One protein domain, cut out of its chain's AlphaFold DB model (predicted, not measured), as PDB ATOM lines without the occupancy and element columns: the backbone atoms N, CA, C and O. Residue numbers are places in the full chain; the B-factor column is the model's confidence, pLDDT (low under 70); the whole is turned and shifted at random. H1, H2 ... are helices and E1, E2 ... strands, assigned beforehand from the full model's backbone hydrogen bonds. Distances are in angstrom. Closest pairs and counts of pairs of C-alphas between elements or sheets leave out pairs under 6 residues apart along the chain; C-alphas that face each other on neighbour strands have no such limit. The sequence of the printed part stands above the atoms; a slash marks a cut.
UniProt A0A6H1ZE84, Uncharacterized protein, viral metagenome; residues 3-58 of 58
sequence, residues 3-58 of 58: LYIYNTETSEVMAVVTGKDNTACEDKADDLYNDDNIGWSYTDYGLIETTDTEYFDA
ATOM      1  N   LEU A   3      11.069  22.012 -21.251       97.06
ATOM      2  CA  LEU A   3      10.430  22.565 -20.071       97.06
ATOM      3  C   LEU A   3       8.995  22.949 -20.428       97.06
ATOM      4  O   LEU A   3       8.772  23.824 -21.262       97.06
ATOM      5  N   TYR A   4       8.037  22.275 -19.806       96.88
ATOM      6  CA  TYR A   4       6.609  22.481 -20.003       96.88
ATOM      7  C   TYR A   4       6.143  23.585 -19.061       96.88
ATOM      8  O   TYR A   4       6.239  23.432 -17.844       96.88
ATOM      9  N   ILE A   5       5.641  24.676 -19.622       96.12
ATOM     10  CA  ILE A   5       5.042  25.795 -18.901       96.12
ATOM     11  C   ILE A   5       3.536  25.572 -18.886       96.12
ATOM     12  O   ILE A   5       2.924  25.405 -19.943       96.12
ATOM     13  N   TYR A   6       2.935  25.542 -17.700       95.94
ATOM     14  CA  TYR A   6       1.536  25.171 -17.534       95.94
ATOM     15  C   TYR A   6       0.807  26.075 -16.544       95.94
ATOM     16  O   TYR A   6       1.400  26.643 -15.626       95.94
ATOM     17  N   ASN A   7      -0.508  26.174 -16.707       95.25
ATOM     18  CA  ASN A   7      -1.372  26.853 -15.754       95.25
ATOM     19  C   ASN A   7      -1.623  25.950 -14.532       95.25
ATOM     20  O   ASN A   7      -2.105  24.826 -14.669       95.25
ATOM     21  N   THR A   8      -1.322  26.430 -13.325       95.25
ATOM     22  CA  THR A   8      -1.369  25.609 -12.102       95.25
ATOM     23  C   THR A   8      -2.781  25.268 -11.622       95.25
ATOM     24  O   THR A   8      -2.940  24.326 -10.846       95.25
ATOM     25  N   GLU A   9      -3.807  25.983 -12.086       95.31
ATOM     26  CA  GLU A   9      -5.207  25.720 -11.733       95.31
ATOM     27  C   GLU A   9      -5.840  24.639 -12.620       95.31
ATOM     28  O   GLU A   9      -6.692  23.877 -12.161       95.31
ATOM     29  N   THR A  10      -5.432  24.573 -13.889       95.31
ATOM     30  CA  THR A  10      -6.037  23.700 -14.915       95.31
ATOM     31  C   THR A  10      -5.135  22.549 -15.354       95.31
ATOM     32  O   THR A  10      -5.621  21.592 -15.955       95.31
ATOM     33  N   SER A  11      -3.839  22.621 -15.044       95.62
ATOM     34  CA  SER A  11      -2.786  21.743 -15.565       95.62
ATOM     35  C   SER A  11      -2.601  21.805 -17.087       95.62
ATOM     36  O   SER A  11      -1.944  20.930 -17.650       95.62
ATOM     37  N   GLU A  12      -3.154  22.810 -17.769       96.19
ATOM     38  CA  GLU A  12      -3.012  22.972 -19.219       96.19
ATOM     39  C   GLU A  12      -1.624  23.501 -19.585       96.19
ATOM     40  O   GLU A  12      -1.163  24.496 -19.019       96.19
ATOM     41  N   VAL A  13      -0.965  22.840 -20.540       96.25
ATOM     42  CA  VAL A  13       0.309  23.297 -21.102       96.25
ATOM     43  C   VAL A  13       0.037  24.504 -21.993       96.25
ATOM     44  O   VAL A  13      -0.773  24.446 -22.918       96.25
ATOM     45  N   MET A  14       0.725  25.599 -21.688       94.50
ATOM     46  CA  MET A  14       0.642  26.865 -22.411       94.50
ATOM     47  C   MET A  14       1.794  26.999 -23.406       94.50
ATOM     48  O   MET A  14       1.600  27.466 -24.526       94.50
ATOM     49  N   ALA A  15       2.987  26.558 -23.008       95.81
ATOM     50  CA  ALA A  15       4.168  26.593 -23.852       95.81
ATOM     51  C   ALA A  15       5.168  25.493 -23.483       95.81
ATOM     52  O   ALA A  15       5.190  25.000 -22.356       95.81
ATOM     53  N   VAL A  16       6.041  25.152 -24.424       96.69
ATOM     54  CA  VAL A  16       7.181  24.259 -24.229       96.69
ATOM     55  C   VAL A  16       8.449  24.982 -24.656       96.69
ATOM     56  O   VAL A  16       8.571  25.450 -25.788       96.69
ATOM     57  N   VAL A  17       9.416  25.062 -23.746       97.50
ATOM     58  CA  VAL A  17      10.730  25.652 -24.008       97.50
ATOM     59  C   VAL A  17      11.752  24.546 -24.235       97.50
ATOM     60  O   VAL A  17      12.009  23.727 -23.350       97.50
ATOM     61  N   THR A  18      12.377  24.538 -25.410       96.94
ATOM     62  CA  THR A  18      13.457  23.626 -25.779       96.94
ATOM     63  C   THR A  18      14.824  24.276 -25.613       96.94
ATOM     64  O   THR A  18      15.119  25.303 -26.210       96.94
ATOM     65  N   GLY A  19      15.702  23.652 -24.827       94.94
ATOM     66  CA  GLY A  19      17.041  24.182 -24.547       94.94
ATOM     67  C   GLY A  19      18.125  23.114 -24.447       94.94
ATOM     68  O   GLY A  19      17.865  21.904 -24.536       94.94
ATOM     69  N   LYS A  20      19.373  23.569 -24.286       94.25
ATOM     70  CA  LYS A  20      20.561  22.709 -24.139       94.25
ATOM     71  C   LYS A  20      20.778  22.238 -22.696       94.25
ATOM     72  O   LYS A  20      21.290  21.136 -22.498       94.25
ATOM     73  N   ASP A  21      20.399  23.062 -21.727       95.00
ATOM     74  CA  ASP A  21      20.489  22.810 -20.290       95.00
ATOM     75  C   ASP A  21      19.316  23.471 -19.544       95.00
ATOM     76  O   ASP A  21      18.566  24.259 -20.122       95.00
ATOM     77  N   ASN A  22      19.140  23.088 -18.275       95.06
ATOM     78  CA  ASN A  22      18.036  23.536 -17.428       95.06
ATOM     79  C   ASN A  22      18.009  25.056 -17.271       95.06
ATOM     80  O   ASN A  22      16.950  25.662 -17.370       95.06
ATOM     81  N   THR A  23      19.176  25.669 -17.069       95.75
ATOM     82  CA  THR A  23      19.288  27.109 -16.834       95.75
ATOM     83  C   THR A  23      18.799  27.908 -18.036       95.75
ATOM     84  O   THR A  23      18.017  28.829 -17.853       95.75
ATOM     85  N   ALA A  24      19.170  27.522 -19.262       95.75
ATOM     86  CA  ALA A  24      18.668  28.190 -20.461       95.75
ATOM     87  C   ALA A  24      17.132  28.100 -20.569       95.75
ATOM     88  O   ALA A  24      16.470  29.095 -20.861       95.75
ATOM     89  N   CYS A  25      16.557  26.920 -20.306       96.62
ATOM     90  CA  CYS A  25      15.106  26.732 -20.324       96.62
ATOM     91  C   CYS A  25      14.392  27.575 -19.257       96.62
ATOM     92  O   CYS A  25      13.384  28.202 -19.572       96.62
ATOM     93  N   GLU A  26      14.902  27.582 -18.024       94.88
ATOM     94  CA  GLU A  26      14.345  28.338 -16.892       94.88
ATOM     95  C   GLU A  26      14.419  29.849 -17.142       94.88
ATOM     96  O   GLU A  26      13.396  30.519 -17.056       94.88
ATOM     97  N   ASP A  27      15.576  30.369 -17.571       94.94
ATOM     98  CA  ASP A  27      15.746  31.792 -17.904       94.94
ATOM     99  C   ASP A  27      14.760  32.230 -19.000       94.94
ATOM    100  O   ASP A  27      14.187  33.321 -18.947       94.94
ATOM    101  N   LYS A  28      14.541  31.373 -20.007       95.12
ATOM    102  CA  LYS A  28      13.600  31.663 -21.091       95.12
ATOM    103  C   LYS A  28      12.142  31.565 -20.643       95.12
ATOM    104  O   LYS A  28      11.323  32.361 -21.101       95.12
ATOM    105  N   ALA A  29      11.809  30.610 -19.777       94.38
ATOM    106  CA  ALA A  29      10.470  30.475 -19.214       94.38
ATOM    107  C   ALA A  29      10.107  31.672 -18.328       94.38
ATOM    108  O   ALA A  29       9.020  32.218 -18.495       94.38
ATOM    109  N   ASP A  30      11.033  32.132 -17.482       92.56
ATOM    110  CA  ASP A  30      10.847  33.302 -16.614       92.56
ATOM    111  C   ASP A  30      10.657  34.608 -17.416       92.56
ATOM    112  O   ASP A  30       9.910  35.493 -16.994       92.56
ATOM    113  N   ASP A  31      11.305  34.741 -18.582       93.31
ATOM    114  CA  ASP A  31      11.119  35.876 -19.508       93.31
ATOM    115  C   ASP A  31       9.734  35.863 -20.180       93.31
ATOM    116  O   ASP A  31       9.129  36.914 -20.404       93.31
ATOM    117  N   LEU A  32       9.217  34.671 -20.499       90.88
ATOM    118  CA  LEU A  32       7.925  34.499 -21.167       90.88
ATOM    119  C   LEU A  32       6.740  34.589 -20.196       90.88
ATOM    120  O   LEU A  32       5.729  35.217 -20.518       90.88
ATOM    121  N   TYR A  33       6.851  33.956 -19.028       87.69
ATOM    122  CA  TYR A  33       5.758  33.789 -18.079       87.69
ATOM    123  C   TYR A  33       6.234  34.032 -16.644       87.69
ATOM    124  O   TYR A  33       6.834  33.172 -16.009       87.69
ATOM    125  N   ASN A  34       5.892  35.206 -16.117       83.06
ATOM    126  CA  ASN A  34       6.155  35.603 -14.736       83.06
ATOM    127  C   ASN A  34       4.832  35.996 -14.065       83.06
ATOM    128  O   ASN A  34       4.525  37.178 -13.900       83.06
ATOM    129  N   ASP A  35       4.003  34.990 -13.789       88.12
ATOM    130  CA  ASP A  35       2.674  35.131 -13.188       88.12
ATOM    131  C   ASP A  35       2.486  34.049 -12.106       88.12
ATOM    132  O   ASP A  35       3.026  32.947 -12.217       88.12
ATOM    133  N   ASP A  36       1.720  34.363 -11.059       87.88
ATOM    134  CA  ASP A  36       1.509  33.520  -9.875       87.88
ATOM    135  C   ASP A  36       0.772  32.203 -10.194       87.88
ATOM    136  O   ASP A  36       0.867  31.233  -9.439       87.88
ATOM    137  N   ASN A  37       0.050  32.148 -11.318       93.06
ATOM    138  CA  ASN A  37      -0.696  30.962 -11.757       93.06
ATOM    139  C   ASN A  37       0.061  30.096 -12.774       93.06
ATOM    140  O   ASN A  37      -0.536  29.216 -13.403       93.06
ATOM    141  N   ILE A  38       1.362  30.332 -12.948       94.75
ATOM    142  CA  ILE A  38       2.200  29.591 -13.887       94.75
ATOM    143  C   ILE A  38       3.176  28.694 -13.135       94.75
ATOM    144  O   ILE A  38       3.878  29.111 -12.218       94.75
ATOM    145  N   GLY A  39       3.204  27.430 -13.538       94.31
ATOM    146  CA  GLY A  39       4.175  26.445 -13.101       94.31
ATOM    147  C   GLY A  39       5.007  25.963 -14.277       94.31
ATOM    148  O   GLY A  39       4.648  26.143 -15.443       94.31
ATOM    149  N   TRP A  40       6.117  25.307 -13.963       95.25
ATOM    150  CA  TRP A  40       6.951  24.657 -14.960       95.25
ATOM    151  C   TRP A  40       7.395  23.272 -14.496       95.25
ATOM    152  O   TRP A  40       7.567  23.011 -13.305       95.25
ATOM    153  N   SER A  41       7.532  22.352 -15.447       95.44
ATOM    154  CA  SER A  41       7.923  20.965 -15.200       95.44
ATOM    155  C   SER A  41       8.809  20.458 -16.331       95.44
ATOM    156  O   SER A  41       8.562  20.741 -17.497       95.44
ATOM    157  N   TYR A  42       9.814  19.646 -16.006       95.56
ATOM    158  CA  TYR A  42      10.610  18.907 -16.999       95.56
ATOM    159  C   TYR A  42       9.956  17.587 -17.437       95.56
ATOM    160  O   TYR A  42      10.576  16.771 -18.116       95.56
ATOM    161  N   THR A  43       8.720  17.342 -16.998       93.69
ATOM    162  CA  THR A  43       7.919  16.174 -17.374       93.69
ATOM    163  C   THR A  43       6.494  16.613 -17.697       93.69
ATOM    164  O   THR A  43       5.942  17.461 -16.996       93.69
ATOM    165  N   ASP A  44       5.884  15.994 -18.698       90.56
ATOM    166  CA  ASP A  44       4.488  16.195 -19.105       90.56
ATOM    167  C   ASP A  44       3.487  15.391 -18.253       90.56
ATOM    168  O   ASP A  44       2.274  15.434 -18.467       90.56
ATOM    169  N   TYR A  45       3.974  14.633 -17.265       92.75
ATOM    170  CA  TYR A  45       3.146  13.707 -16.508       92.75
ATOM    171  C   TYR A  45       2.071  14.438 -15.693       92.75
ATOM    172  O   TYR A  45       2.365  15.131 -14.721       92.75
ATOM    173  N   GLY A  46       0.808  14.215 -16.060       91.06
ATOM    174  CA  GLY A  46      -0.342  14.851 -15.415       91.06
ATOM    175  C   GLY A  46      -0.653  16.258 -15.931       91.06
ATOM    176  O   GLY A  46      -1.548  16.899 -15.379       91.06
ATOM    177  N   LEU A  47       0.045  16.714 -16.976       95.62
ATOM    178  CA  LEU A  47      -0.278  17.934 -17.708       95.62
ATOM    179  C   LEU A  47      -1.218  17.629 -18.880       95.62
ATOM    180  O   LEU A  47      -1.278  16.510 -19.394       95.62
ATOM    181  N   ILE A  48      -1.981  18.641 -19.282       95.56
ATOM    182  CA  ILE A  48      -2.943  18.575 -20.377       95.56
ATOM    183  C   ILE A  48      -2.363  19.372 -21.543       95.56
ATOM    184  O   ILE A  48      -2.422  20.598 -21.548       95.56
ATOM    185  N   GLU A  49      -1.790  18.689 -22.532       90.19
ATOM    186  CA  GLU A  49      -1.393  19.355 -23.775       90.19
ATOM    187  C   GLU A  49      -2.624  19.779 -24.577       90.19
ATOM    188  O   GLU A  49      -3.551  18.996 -24.815       90.19
ATOM    189  N   THR A  50      -2.611  21.033 -25.018       88.75
ATOM    190  CA  THR A  50      -3.650  21.604 -25.876       88.75
ATOM    191  C   THR A  50      -3.101  21.828 -27.283       88.75
ATOM    192  O   THR A  50      -1.888  21.900 -27.494       88.75
ATOM    193  N   THR A  51      -3.984  21.971 -28.275       88.69
ATOM    194  CA  THR A  51      -3.578  22.301 -29.655       88.69
ATOM    195  C   THR A  51      -2.926  23.675 -29.787       88.69
ATOM    196  O   THR A  51      -2.319  23.947 -30.819       88.69
ATOM    197  N   ASP A  52      -3.054  24.514 -28.759       90.19
ATOM    198  CA  ASP A  52      -2.590  25.898 -28.743       90.19
ATOM    199  C   ASP A  52      -1.235  26.041 -28.026       90.19
ATOM    200  O   ASP A  52      -0.766  27.154 -27.811       90.19
ATOM    201  N   THR A  53      -0.597  24.918 -27.674       90.75
ATOM    202  CA  THR A  53       0.724  24.897 -27.034       90.75
ATOM    203  C   THR A  53       1.780  25.521 -27.950       90.75
ATOM    204  O   THR A  53       2.021  25.041 -29.062       90.75
ATOM    205  N   GLU A  54       2.442  26.576 -27.477       93.69
ATOM    206  CA  GLU A  54       3.510  27.258 -28.218       93.69
ATOM    207  C   GLU A  54       4.889  26.640 -27.940       93.69
ATOM    208  O   GLU A  54       5.151  26.163 -26.840       93.69
ATOM    209  N   TYR A  55       5.803  26.669 -28.916       94.62
ATOM    210  CA  TYR A  55       7.161  26.130 -28.765       94.62
ATOM    211  C   TYR A  55       8.209  27.228 -28.931       94.62
ATOM    212  O   TYR A  55       8.203  27.957 -29.926       94.62
ATOM    213  N   PHE A  56       9.131  27.306 -27.974       95.50
ATOM    214  CA  PHE A  56      10.194  28.305 -27.941       95.50
ATOM    215  C   PHE A  56      11.560  27.652 -27.781       95.50
ATOM    216  O   PHE A  56      11.720  26.741 -26.978       95.50
ATOM    217  N   ASP A  57      12.561  28.182 -28.477       94.88
ATOM    218  CA  ASP A  57      13.957  27.829 -28.234       94.88
ATOM    219  C   ASP A  57      14.576  28.781 -27.198       94.88
ATOM    220  O   ASP A  57      14.384  30.002 -27.272       94.88
ATOM    221  N   ALA A  58      15.303  28.201 -26.241       89.19
ATOM    222  CA  ALA A  58      16.078  28.898 -25.215       89.19
ATOM    223  C   ALA A  58      17.490  29.283 -25.683       89.19
ATOM    224  O   ALA A  58      18.160  28.447 -26.340       89.19
TER     225      ALA A  58
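This is residues 3 to 58 of the 58 residues of an uncharacterized protein of viral metagenome (UniProt A0A6H1ZE84). One strongly twisted sheet of four strands makes a wall, and the single helix H1 packs slantwise over the inner strands E1 and E2 on one face; the other face is bare of helices. The long edge strand E4 bends sharply at residue 51. The 56 printed residues hold E1, E2, H1, E3 and E4 in that order along the chain, a mixed class, with the mixed sheet ordered E3, E1, E2, E4. The whole is compact, with a radius of gyration of the C-alphas of 10.2 A and spans of 27 by 21 by 18 A.

In the sheet, E1, residues 3 to 7, and E2, residues 12 to 18, form an antiparallel hairpin, with N 5 and O 15 2.8 A apart. E3, residues 38 to 41, is an edge strand antiparallel to E1, with N 6 and O 39 2.9 A apart. The other edge strand, E4, residues 48 to 57, is parallel to E2 at 25 degrees, with N 16 and O 54 2.8 A apart; E4 bends by 93 degrees at residue 51. H1, residues 22 to 32, is on the sheet at a height of 7.9 A, in two layers, helix on one face of the sheet. On the local plane it stands at 49 degrees to E2, slantwise to the strands. H1 touches E2, the closest C-alphas being those of Val 17 and Cys 25, 5.8 A apart. E2, H1 and E3 form a split strand-helix-strand unit, two strands running the same way with E1 between them, its crossover right-handed. In H1 every O i to N i+4 pair is within hydrogen-bond range.

E1 begins at C-alpha 3 (10.430, 22.565, -20.071). E4 measures 20.8 A and ends at C-alpha 57 (13.957, 27.829, -28.234). E2 measures 17.7 A, H1 15.4 A, E1 13.3 A and E3 10.4 A.

The C-alphas of Glu 9 and Lys 20, the two farthest apart, are 28.8 A from each other. The printed part has no cut and no long link. Its mean pLDDT is 93.8, and no printed residue is under 70.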